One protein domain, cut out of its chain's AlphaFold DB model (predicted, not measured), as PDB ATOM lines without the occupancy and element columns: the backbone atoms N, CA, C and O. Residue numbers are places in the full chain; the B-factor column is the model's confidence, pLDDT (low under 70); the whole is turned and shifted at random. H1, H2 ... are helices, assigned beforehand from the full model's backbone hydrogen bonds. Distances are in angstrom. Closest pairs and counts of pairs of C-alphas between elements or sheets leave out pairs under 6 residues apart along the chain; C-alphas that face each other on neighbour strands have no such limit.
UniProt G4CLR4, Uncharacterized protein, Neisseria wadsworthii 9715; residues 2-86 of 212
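AT A GLANCE: This is residues 2 to 86 of the 212 residues of an uncharacterized protein of Neisseria wadsworthii 9715 (UniProt G4CLR4). One very long helix, H1, ends in a small compact head, where the short helices H2, H3 and H4 gather at its last turns. Residues 2 to 33 of H1 stick out from this head as a lone arm, which makes the length. The printed part has 85 residues with four named helices, H1 to H4 in chain order, and no named strand; the class is all helix. The whole is extended, with a radius of gyration of the C-alphas of 22.5 A and spans of 74 by 22 by 21 A.

IN THESE COORDINATES: H1, residues 2 to 46, runs 63.3 A from C-alpha 2 at (-22.490, 43.540, 40.780) to C-alpha 46 at (20.432, 25.248, -2.028). H2 is residues 50 to 55, 8.7 A long. H3 is residues 59 to 68, 14.6 A. H4 is residues 77 to 84, 10.3 A, ending with C-alpha 84 at (16.682, 29.605, -8.095).

HOW THE PARTS SIT: H3 is the hub, touching the three other helices. H1, with residues 38 to 45 alone, only just touches H3, with 3 pairs of C-alphas within 8 A; the closest C-alphas, of Gln 41 and Thr 68, are 7.1 A apart, at a shallow tilt of 27 degrees, opposite ways. H3 and H4 touch, closest at the C-alphas of Asp 63 and Phe 77, 5.3 A, at a steep tilt of 61 degrees. H1 and H2 touch only at the corner, closest at the C-alphas of Tyr 45 and Leu 51, 5.7 A. H2 and H3 only just touch, with 3 pairs of C-alphas within 8 A, and only at the corner; the closest are the C-alphas of Leu 54 and Lys 62, 6.3 A. H2 and H4 are near each other, with 6 pairs of C-alphas within 10 A. H1 and H4 are only just apart, at 8.4 A between closest C-alphas. Every O i to N i+4 pair is within hydrogen-bond range in H2, H3 and H4, and 40 of 41 in H1.

THE WHOLE: The C-alphas farthest apart, of Leu 2 and Lys 56, are 74.7 A apart. The printed part has no cut and no long link. The mean pLDDT of the printed part is 70.7, with 32 residues under 70, among them residues 2 to 19 and 82 to 86.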
ATOM      1  N   LEU A   2     -23.378  43.177  41.909       45.62
ATOM      2  CA  LEU A   2     -22.490  43.540  40.780       45.62
ATOM      3  C   LEU A   2     -21.054  42.976  40.876       45.62
ATOM      4  O   LEU A   2     -20.524  42.453  39.903       45.62
ATOM      5  N   LEU A   3     -20.443  43.009  42.065       44.78
ATOM      6  CA  LEU A   3     -19.073  42.514  42.277       44.78
ATOM      7  C   LEU A   3     -18.944  40.989  42.082       44.78
ATOM      8  O   LEU A   3     -17.910  40.501  41.641       44.78
ATOM      9  N   TYR A   4     -20.017  40.247  42.372       54.84
ATOM     10  CA  TYR A   4     -20.068  38.789  42.237       54.84
ATOM     11  C   TYR A   4     -20.166  38.376  40.759       54.84
ATOM     12  O   TYR A   4     -19.438  37.494  40.316       54.84
ATOM     13  N   GLN A   5     -20.969  39.103  39.972       54.59
ATOM     14  CA  GLN A   5     -21.060  38.918  38.520       54.59
ATOM     15  C   GLN A   5     -19.728  39.220  37.811       54.59
ATOM     16  O   GLN A   5     -19.332  38.474  36.920       54.59
ATOM     17  N   CYS A   6     -18.988  40.252  38.239       49.09
ATOM     18  CA  CYS A   6     -17.647  40.530  37.710       49.09
ATOM     19  C   CYS A   6     -16.633  39.414  38.018       49.09
ATOM     20  O   CYS A   6     -15.807  39.087  37.167       49.09
ATOM     21  N   ILE A   7     -16.692  38.818  39.214       65.12
ATOM     22  CA  ILE A   7     -15.805  37.711  39.604       65.12
ATOM     23  C   ILE A   7     -16.103  36.452  38.779       65.12
ATOM     24  O   ILE A   7     -15.171  35.794  38.316       65.12
ATOM     25  N   ASP A   8     -17.374  36.127  38.550       62.75
ATOM     26  CA  ASP A   8     -17.743  34.957  37.747       62.75
ATOM     27  C   ASP A   8     -17.423  35.148  36.252       62.75
ATOM     28  O   ASP A   8     -16.965  34.208  35.601       62.75
ATOM     29  N   LEU A   9     -17.514  36.379  35.733       55.31
ATOM     30  CA  LEU A   9     -17.014  36.739  34.398       55.31
ATOM     31  C   LEU A   9     -15.495  36.536  34.269       55.31
ATOM     32  O   LEU A   9     -15.030  35.940  33.296       55.31
ATOM     33  N   LEU A  10     -14.712  36.968  35.263       58.31
ATOM     34  CA  LEU A  10     -13.254  36.779  35.287       58.31
ATOM     35  C   LEU A  10     -12.858  35.296  35.323       58.31
ATOM     36  O   LEU A  10     -11.915  34.901  34.634       58.31
ATOM     37  N   LYS A  11     -13.599  34.459  36.062       59.50
ATOM     38  CA  LYS A  11     -13.350  33.007  36.140       59.50
ATOM     39  C   LYS A  11     -13.535  32.283  34.808       59.50
ATOM     40  O   LYS A  11     -12.916  31.244  34.622       59.50
ATOM     41  N   ILE A  12     -14.352  32.808  33.895       64.75
ATOM     42  CA  ILE A  12     -14.555  32.237  32.553       64.75
ATOM     43  C   ILE A  12     -13.588  32.870  31.544       64.75
ATOM     44  O   ILE A  12     -13.005  32.175  30.710       64.75
ATOM     45  N   PHE A  13     -13.364  34.180  31.641       65.44
ATOM     46  CA  PHE A  13     -12.531  34.919  30.694       65.44
ATOM     47  C   PHE A  13     -11.039  34.575  30.818       65.44
ATOM     48  O   PHE A  13     -10.361  34.410  29.804       65.44
ATOM     49  N   ILE A  14     -10.522  34.407  32.043       67.56
ATOM     50  CA  ILE A  14      -9.106  34.080  32.285       67.56
ATOM     51  C   ILE A  14      -8.715  32.733  31.646       67.56
ATOM     52  O   ILE A  14      -7.723  32.711  30.915       67.56
ATOM     53  N   PRO A  15      -9.468  31.628  31.827       69.06
ATOM     54  CA  PRO A  15      -9.173  30.364  31.154       69.06
ATOM     55  C   PRO A  15      -9.243  30.453  29.632       69.06
ATOM     56  O   PRO A  15      -8.375  29.900  28.960       69.06
ATOM     57  N   ILE A  16     -10.229  31.169  29.076       67.75
ATOM     58  CA  ILE A  16     -10.358  31.348  27.622       67.75
ATOM     59  C   ILE A  16      -9.138  32.097  27.079       67.75
ATOM     60  O   ILE A  16      -8.517  31.646  26.117       67.75
ATOM     61  N   MET A  17      -8.736  33.194  27.722       64.38
ATOM     62  CA  MET A  17      -7.552  33.959  27.327       64.38
ATOM     63  C   MET A  17      -6.263  33.148  27.478       64.38
ATOM     64  O   MET A  17      -5.422  33.171  26.581       64.38
ATOM     65  N   ALA A  18      -6.115  32.386  28.565       69.06
ATOM     66  CA  ALA A  18      -4.967  31.504  28.774       69.06
ATOM     67  C   ALA A  18      -4.900  30.389  27.718       69.06
ATOM     68  O   ALA A  18      -3.822  30.077  27.206       69.06
ATOM     69  N   PHE A  19      -6.046  29.823  27.337       68.12
ATOM     70  CA  PHE A  19      -6.146  28.809  26.293       68.12
ATOM     71  C   PHE A  19      -5.800  29.377  24.912       68.12
ATOM     72  O   PHE A  19      -4.944  28.827  24.217       68.12
ATOM     73  N   VAL A  20      -6.376  30.527  24.544       71.62
ATOM     74  CA  VAL A  20      -6.059  31.237  23.294       71.62
ATOM     75  C   VAL A  20      -4.576  31.604  23.241       71.62
ATOM     76  O   VAL A  20      -3.923  31.375  22.222       71.62
ATOM     77  N   PHE A  21      -4.013  32.106  24.343       74.75
ATOM     78  CA  PHE A  21      -2.592  32.434  24.439       74.75
ATOM     79  C   PHE A  21      -1.701  31.197  24.290       74.75
ATOM     80  O   PHE A  21      -0.691  31.248  23.589       74.75
ATOM     81  N   THR A  22      -2.087  30.068  24.885       71.75
ATOM     82  CA  THR A  22      -1.347  28.803  24.775       71.75
ATOM     83  C   THR A  22      -1.366  28.274  23.344       71.75
ATOM     84  O   THR A  22      -0.311  27.926  22.813       71.75
ATOM     85  N   ILE A  23      -2.524  28.294  22.673       73.88
ATOM     86  CA  ILE A  23      -2.640  27.929  21.251       73.88
ATOM     87  C   ILE A  23      -1.785  28.854  20.387       73.88
ATOM     88  O   ILE A  23      -1.044  28.389  19.518       73.88
ATOM     89  N   TYR A  24      -1.867  30.163  20.621       76.94
ATOM     90  CA  TYR A  24      -1.092  31.150  19.880       76.94
ATOM     91  C   TYR A  24       0.414  30.928  20.056       76.94
ATOM     92  O   TYR A  24       1.147  30.862  19.066       76.94
ATOM     93  N   LYS A  25       0.875  30.754  21.301       78.81
ATOM     94  CA  LYS A  25       2.279  30.487  21.632       78.81
ATOM     95  C   LYS A  25       2.760  29.199  20.972       78.81
ATOM     96  O   LYS A  25       3.791  29.221  20.308       78.81
ATOM     97  N   TYR A  26       1.988  28.119  21.079       77.62
ATOM     98  CA  TYR A  26       2.307  26.833  20.463       77.62
ATOM     99  C   TYR A  26       2.434  26.944  18.939       77.62
ATOM    100  O   TYR A  26       3.428  26.511  18.355       77.62
ATOM    101  N   LYS A  27       1.471  27.604  18.283       73.44
ATOM    102  CA  LYS A  27       1.501  27.828  16.832       73.44
ATOM    103  C   LYS A  27       2.705  28.673  16.410       73.44
ATOM    104  O   LYS A  27       3.347  28.362  15.407       73.44
ATOM    105  N   LYS A  28       3.022  29.727  17.168       73.81
ATOM    106  CA  LYS A  28       4.183  30.590  16.918       73.81
ATOM    107  C   LYS A  28       5.492  29.819  17.075       73.81
ATOM    108  O   LYS A  28       6.368  29.943  16.227       73.81
ATOM    109  N   GLU A  29       5.612  29.004  18.117       74.56
ATOM    110  CA  GLU A  29       6.815  28.222  18.396       74.56
ATOM    111  C   GLU A  29       7.055  27.136  17.342       74.56
ATOM    112  O   GLU A  29       8.176  27.001  16.856       74.56
ATOM    113  N   ILE A  30       6.006  26.424  16.915       75.00
ATOM    114  CA  ILE A  30       6.102  25.482  15.790       75.00
ATOM    115  C   ILE A  30       6.525  26.210  14.525       75.00
ATOM    116  O   ILE A  30       7.483  25.799  13.880       75.00
ATOM    117  N   SER A  31       5.851  27.311  14.183       68.31
ATOM    118  CA  SER A  31       6.185  28.070  12.978       68.31
ATOM    119  C   SER A  31       7.634  28.556  12.991       68.31
ATOM    120  O   SER A  31       8.266  28.586  11.941       68.31
ATOM    121  N   HIS A  32       8.154  28.936  14.158       69.75
ATOM    122  CA  HIS A  32       9.536  29.374  14.322       69.75
ATOM    123  C   HIS A  32      10.525  28.213  14.170       69.75
ATOM    124  O   HIS A  32      11.500  28.335  13.435       69.75
ATOM    125  N   LYS A  33      10.255  27.064  14.806       74.06
ATOM    126  CA  LYS A  33      11.081  25.852  14.667       74.06
ATOM    127  C   LYS A  33      11.135  25.370  13.219       74.06
ATOM    128  O   LYS A  33      12.217  25.092  12.716       74.06
ATOM    129  N   THR A  34       9.992  25.335  12.534       74.62
ATOM    130  CA  THR A  34       9.931  24.981  11.110       74.62
ATOM    131  C   THR A  34      10.710  25.976  10.251       74.62
ATOM    132  O   THR A  34      11.469  25.552   9.393       74.62
ATOM    133  N   ALA A  35      10.594  27.283  10.513       70.25
ATOM    134  CA  ALA A  35      11.328  28.296   9.757       70.25
ATOM    135  C   ALA A  35      12.854  28.179   9.915       70.25
ATOM    136  O   ALA A  35      13.572  28.322   8.929       70.25
ATOM    137  N   ILE A  36      13.350  27.890  11.124       73.44
ATOM    138  CA  ILE A  36      14.784  27.650  11.359       73.44
ATOM    139  C   ILE A  36      15.249  26.408  10.600       73.44
ATOM    140  O   ILE A  36      16.243  26.466   9.884       73.44
ATOM    141  N   GLN A  37      14.510  25.304  10.714       78.88
ATOM    142  CA  GLN A  37      14.850  24.056  10.037       78.88
ATOM    143  C   GLN A  37      14.870  24.219   8.508       78.88
ATOM    144  O   GLN A  37      15.785  23.732   7.844       78.88
ATOM    145  N   ASP A  38      13.891  24.937   7.954       74.44
ATOM    146  CA  ASP A  38      13.848  25.257   6.528       74.44
ATOM    147  C   ASP A  38      15.062  26.100   6.118       74.44
ATOM    148  O   ASP A  38      15.681  25.825   5.093       74.44
ATOM    149  N   PHE A  39      15.439  27.098   6.924       76.50
ATOM    150  CA  PHE A  39      16.603  27.944   6.656       76.50
ATOM    151  C   PHE A  39      17.912  27.146   6.661       76.50
ATOM    152  O   PHE A  39      18.723  27.284   5.746       76.50
ATOM    153  N   GLU A  40      18.101  26.264   7.643       75.69
ATOM    154  CA  GLU A  40      19.272  25.386   7.722       75.69
ATOM    155  C   GLU A  40      19.382  24.469   6.499       75.69
ATOM    156  O   GLU A  40      20.458  24.317   5.919       75.69
ATOM    157  N   GLN A  41      18.270  23.878   6.061       78.19
ATOM    158  CA  GLN A  41      18.246  22.997   4.892       78.19
ATOM    159  C   GLN A  41      18.473  23.758   3.585       78.19
ATOM    160  O   GLN A  41      19.208  23.279   2.721       78.19
ATOM    161  N   ILE A  42      17.900  24.953   3.447       76.06
ATOM    162  CA  ILE A  42      18.141  25.838   2.303       76.06
ATOM    163  C   ILE A  42      19.616  26.225   2.240       76.06
ATOM    164  O   ILE A  42      20.237  26.097   1.187       76.06
ATOM    165  N   SER A  43      20.202  26.623   3.370       73.88
ATOM    166  CA  SER A  43      21.628  26.936   3.442       73.88
ATOM    167  C   SER A  43      22.487  25.727   3.051       73.88
ATOM    168  O   SER A  43      23.404  25.851   2.241       73.88
ATOM    169  N   LYS A  44      22.147  24.533   3.541       75.19
ATOM    170  CA  LYS A  44      22.922  23.312   3.298       75.19
ATOM    171  C   LYS A  44      22.847  22.794   1.858       75.19
ATOM    172  O   LYS A  44      23.856  22.337   1.329       75.19
ATOM    173  N   TYR A  45      21.663  22.807   1.249       71.69
ATOM    174  CA  TYR A  45      21.406  22.121  -0.026       71.69
ATOM    175  C   TYR A  45      21.243  23.062  -1.220       71.69
ATOM    176  O   TYR A  45      21.481  22.649  -2.352       71.69
ATOM    177  N   PHE A  46      20.841  24.310  -0.981       70.38
ATOM    178  CA  PHE A  46      20.432  25.248  -2.028       70.38
ATOM    179  C   PHE A  46      21.237  26.558  -2.018       70.38
ATOM    180  O   PHE A  46      20.928  27.450  -2.802       70.38
ATOM    181  N   SER A  47      22.275  26.685  -1.177       69.00
ATOM    182  CA  SER A  47      23.163  27.857  -1.146       69.00
ATOM    183  C   SER A  47      24.634  27.496  -1.395       69.00
ATOM    184  O   SER A  47      25.081  26.389  -1.079       69.00
ATOM    185  N   GLY A  48      25.390  28.433  -1.982       70.31
ATOM    186  CA  GLY A  48      26.805  28.248  -2.324       70.31
ATOM    187  C   GLY A  48      27.043  27.040  -3.241       70.31
ATOM    188  O   GLY A  48      26.242  26.756  -4.126       70.31
ATOM    189  N   GLY A  49      28.119  26.285  -2.999       65.25
ATOM    190  CA  GLY A  49      28.433  25.059  -3.753       65.25
ATOM    191  C   GLY A  49      27.510  23.862  -3.464       65.25
ATOM    192  O   GLY A  49      27.643  22.825  -4.113       65.25
ATOM    193  N   GLY A  50      26.577  23.993  -2.510       68.50
ATOM    194  CA  GLY A  50      25.624  22.945  -2.128       68.50
ATOM    195  C   GLY A  50      24.695  22.544  -3.277       68.50
ATOM    196  O   GLY A  50      24.474  21.351  -3.508       68.50
ATOM    197  N   LEU A  51      24.242  23.530  -4.060       73.25
ATOM    198  CA  LEU A  51      23.395  23.304  -5.232       73.25
ATOM    199  C   LEU A  51      24.140  22.497  -6.305       73.25
ATOM    200  O   LEU A  51      23.605  21.518  -6.822       73.25
ATOM    201  N   ASP A  52      25.400  22.837  -6.578       72.25
ATOM    202  CA  ASP A  52      26.230  22.143  -7.570       72.25
ATOM    203  C   ASP A  52      26.562  20.706  -7.160       72.25
ATOM    204  O   ASP A  52      26.637  19.810  -8.006       72.25
ATOM    205  N   THR A  53      26.723  20.445  -5.859       75.38
ATOM    206  CA  THR A  53      26.813  19.073  -5.343       75.38
ATOM    207  C   THR A  53      25.490  18.328  -5.472       75.38
ATOM    208  O   THR A  53      25.484  17.188  -5.932       75.38
ATOM    209  N   LEU A  54      24.359  18.968  -5.160       77.56
ATOM    210  CA  LEU A  54      23.032  18.360  -5.262       77.56
ATOM    211  C   LEU A  54      22.677  17.999  -6.714       77.56
ATOM    212  O   LEU A  54      22.132  16.923  -6.969       77.56
ATOM    213  N   LYS A  55      23.082  18.832  -7.684       75.19
ATOM    214  CA  LYS A  55      22.936  18.577  -9.129       75.19
ATOM    215  C   LYS A  55      23.616  17.277  -9.589       75.19
ATOM    216  O   LYS A  55      23.145  16.680 -10.559       75.19
ATOM    217  N   LYS A  56      24.655  16.797  -8.894       81.19
ATOM    218  CA  LYS A  56      25.389  15.557  -9.228       81.19
ATOM    219  C   LYS A  56      24.734  14.280  -8.687       81.19
ATOM    220  O   LYS A  56      25.108  13.188  -9.108       81.19
ATOM    221  N   HIS A  57      23.773  14.392  -7.770       81.44
ATOM    222  CA  HIS A  57      23.087  13.236  -7.190       81.44
ATOM    223  C   HIS A  57      21.951  12.699  -8.084       81.44
ATOM    224  O   HIS A  57      21.579  13.300  -9.093       81.44
ATOM    225  N   SER A  58      21.391  11.538  -7.728       80.25
ATOM    226  CA  SER A  58      20.258  10.938  -8.442       80.25
ATOM    227  C   SER A  58      18.994  11.802  -8.343       80.25
ATOM    228  O   SER A  58      18.820  12.571  -7.398       80.25
ATOM    229  N   THR A  59      18.072  11.655  -9.298       76.19
ATOM    230  CA  THR A  59      16.779  12.368  -9.307       76.19
ATOM    231  C   THR A  59      15.989  12.176  -8.012       76.19
ATOM    232  O   THR A  59      15.442  13.135  -7.482       76.19
ATOM    233  N   LEU A  60      16.014  10.966  -7.444       75.31
ATOM    234  CA  LEU A  60      15.376  10.659  -6.162       75.31
ATOM    235  C   LEU A  60      15.991  11.434  -4.989       75.31
ATOM    236  O   LEU A  60      15.260  11.929  -4.137       75.31
ATOM    237  N   ALA A  61      17.318  11.567  -4.942       74.94
ATOM    238  CA  ALA A  61      17.995  12.314  -3.882       74.94
ATOM    239  C   ALA A  61      17.738  13.827  -3.991       74.94
ATOM    240  O   ALA A  61      17.585  14.506  -2.978       74.94
ATOM    241  N   LYS A  62      17.636  14.338  -5.223       80.00
ATOM    242  CA  LYS A  62      17.266  15.730  -5.507       80.00
ATOM    243  C   LYS A  62      15.846  16.048  -5.037       80.00
ATOM    244  O   LYS A  62      15.643  17.025  -4.323       80.00
ATOM    245  N   ASP A  63      14.883  15.199  -5.380       77.19
ATOM    246  CA  ASP A  63      13.492  15.377  -4.954       77.19
ATOM    247  C   ASP A  63      13.335  15.171  -3.436       77.19
ATOM    248  O   ASP A  63      12.600  15.912  -2.786       77.19
ATOM    249  N   ALA A  64      14.095  14.251  -2.832       79.00
ATOM    250  CA  ALA A  64      14.122  14.082  -1.379       79.00
ATOM    251  C   ALA A  64      14.647  15.332  -0.651       79.00
ATOM    252  O   ALA A  64      14.093  15.708   0.379       79.00
ATOM    253  N   ALA A  65      15.667  16.012  -1.189       76.50
ATOM    254  CA  ALA A  65      16.152  17.279  -0.638       76.50
ATOM    255  C   ALA A  65      15.077  18.379  -0.708       76.50
ATOM    256  O   ALA A  65      14.896  19.121   0.258       76.50
ATOM    257  N   CYS A  66      14.297  18.436  -1.789       76.00
ATOM    258  CA  CYS A  66      13.139  19.329  -1.898       76.00
ATOM    259  C   CYS A  66      12.037  18.995  -0.880       76.00
ATOM    260  O   CYS A  66      11.391  19.897  -0.357       76.00
ATOM    261  N   GLU A  67      11.832  17.724  -0.541       78.38
ATOM    262  CA  GLU A  67      10.857  17.324   0.486       78.38
ATOM    263  C   GLU A  67      11.284  17.692   1.914       78.38
ATOM    264  O   GLU A  67      10.440  17.760   2.813       78.38
ATOM    265  N   THR A  68      12.573  17.959   2.151       75.69
ATOM    266  CA  THR A  68      13.031  18.381   3.481       75.69
ATOM    267  C   THR A  68      12.508  19.772   3.841       75.69
ATOM    268  O   THR A  68      11.973  19.947   4.939       75.69
ATOM    269  N   VAL A  69      12.546  20.705   2.884       75.38
ATOM    270  CA  VAL A  69      12.109  22.093   3.063       75.38
ATOM    271  C   VAL A  69      10.590  22.173   2.955       75.38
ATOM    272  O   VAL A  69       9.992  21.853   1.922       75.38
ATOM    273  N   SER A  70       9.935  22.665   4.003       70.50
ATOM    274  CA  SER A  70       8.473  22.682   4.124       70.50
ATOM    275  C   SER A  70       7.776  23.417   2.965       70.50
ATOM    276  O   SER A  70       6.698  23.013   2.504       70.50
ATOM    277  N   PHE A  71       8.416  24.461   2.431       65.56
ATOM    278  CA  PHE A  71       7.923  25.214   1.281       65.56
ATOM    279  C   PHE A  71       8.001  24.404  -0.014       65.56
ATOM    280  O   PHE A  71       7.014  24.383  -0.752       65.56
ATOM    281  N   PHE A  72       9.096  23.679  -0.243       72.00
ATOM    282  CA  PHE A  72       9.362  22.905  -1.458       72.00
ATOM    283  C   PHE A  72       8.588  21.589  -1.547       72.00
ATOM    284  O   PHE A  72       8.329  21.154  -2.669       72.00
ATOM    285  N   LYS A  73       8.109  21.032  -0.423       73.81
ATOM    286  CA  LYS A  73       7.273  19.812  -0.391       73.81
ATOM    287  C   LYS A  73       6.217  19.768  -1.497       73.81
ATOM    288  O   LYS A  73       5.385  20.686  -1.593       73.81
ATOM    289  N   GLY A  74       6.230  18.694  -2.283       68.81
ATOM    290  CA  GLY A  74       5.350  18.448  -3.425       68.81
ATOM    291  C   GLY A  74       5.812  19.045  -4.760       68.81
ATOM    292  O   GLY A  74       5.043  19.000  -5.721       68.81
ATOM    293  N   ASN A  75       7.019  19.617  -4.845       73.62
ATOM    294  CA  ASN A  75       7.603  20.136  -6.088       73.62
ATOM    295  C   ASN A  75       8.853  19.347  -6.481       73.62
ATOM    296  O   ASN A  75       9.614  18.910  -5.620       73.62
ATOM    297  N   LYS A  76       9.082  19.209  -7.789       76.44
ATOM    298  CA  LYS A  76      10.271  18.523  -8.312       76.44
ATOM    299  C   LYS A  76      11.481  19.445  -8.266       76.44
ATOM    300  O   LYS A  76      11.347  20.652  -8.474       76.44
ATOM    301  N   PHE A  77      12.670  18.874  -8.095       74.81
ATOM    302  CA  PHE A  77      13.917  19.641  -8.059       74.81
ATOM    303  C   PHE A  77      14.128  20.518  -9.296       74.81
ATOM    304  O   PHE A  77      14.474  21.679  -9.146       74.81
ATOM    305  N   ILE A  78      13.828  20.007 -10.496       69.75
ATOM    306  CA  ILE A  78      13.975  20.751 -11.765       69.75
ATOM    307  C   ILE A  78      13.190  22.074 -11.740       69.75
ATOM    308  O   ILE A  78      13.626  23.088 -12.277       69.75
ATOM    309  N   GLU A  79      12.018  22.081 -11.102       67.88
ATOM    310  CA  GLU A  79      11.171  23.271 -11.024       67.88
ATOM    311  C   GLU A  79      11.758  24.305 -10.056       67.88
ATOM    312  O   GLU A  79      11.738  25.500 -10.340       67.88
ATOM    313  N   ILE A  80      12.299  23.844  -8.927       71.69
ATOM    314  CA  ILE A  80      12.935  24.696  -7.913       71.69
ATOM    315  C   ILE A  80      14.270  25.241  -8.428       71.69
ATOM    316  O   ILE A  80      14.565  26.414  -8.239       71.69
ATOM    317  N   GLU A  81      15.035  24.423  -9.144       71.44
ATOM    318  CA  GLU A  81      16.273  24.811  -9.820       71.44
ATOM    319  C   GLU A  81      16.017  25.932 -10.834       71.44
ATOM    320  O   GLU A  81      16.655  26.978 -10.756       71.44
ATOM    321  N   SER A  82      14.999  25.783 -11.692       67.31
ATOM    322  CA  SER A  82      14.617  26.823 -12.663       67.31
ATOM    323  C   SER A  82      14.198  28.155 -12.023       67.31
ATOM    324  O   SER A  82      14.274  29.203 -12.657       67.31
ATOM    325  N   LEU A  83      13.736  28.114 -10.771       67.75
ATOM    326  CA  LEU A  83      13.349  29.288  -9.993       67.75
ATOM    327  C   LEU A  83      14.542  29.942  -9.288       67.75
ATOM    328  O   LEU A  83      14.604  31.164  -9.211       67.75
ATOM    329  N   LEU A  84      15.474  29.138  -8.777       68.38
ATOM    330  CA  LEU A  84      16.682  29.605  -8.095       68.38
ATOM    331  C   LEU A  84      17.699  30.221  -9.063       68.38
ATOM    332  O   LEU A  84      18.386  31.167  -8.696       68.38
ATOM    333  N   GLU A  85      17.772  29.734 -10.304       64.62
ATOM    334  CA  GLU A  85      18.655  30.297 -11.339       64.62
ATOM    335  C   GLU A  85      18.240  31.711 -11.793       64.62
ATOM    336  O   GLU A  85      19.030  32.411 -12.421       64.62
ATOM    337  N   GLY A  86      17.024  32.156 -11.455       60.09
ATOM    338  CA  GLY A  86      16.491  33.478 -11.796       60.09
ATOM    339  C   GLY A  86      16.873  34.624 -10.851       60.09
ATOM    340  O   GLY A  86      16.243  35.670 -10.949       60.09
TER     341      GLY A  86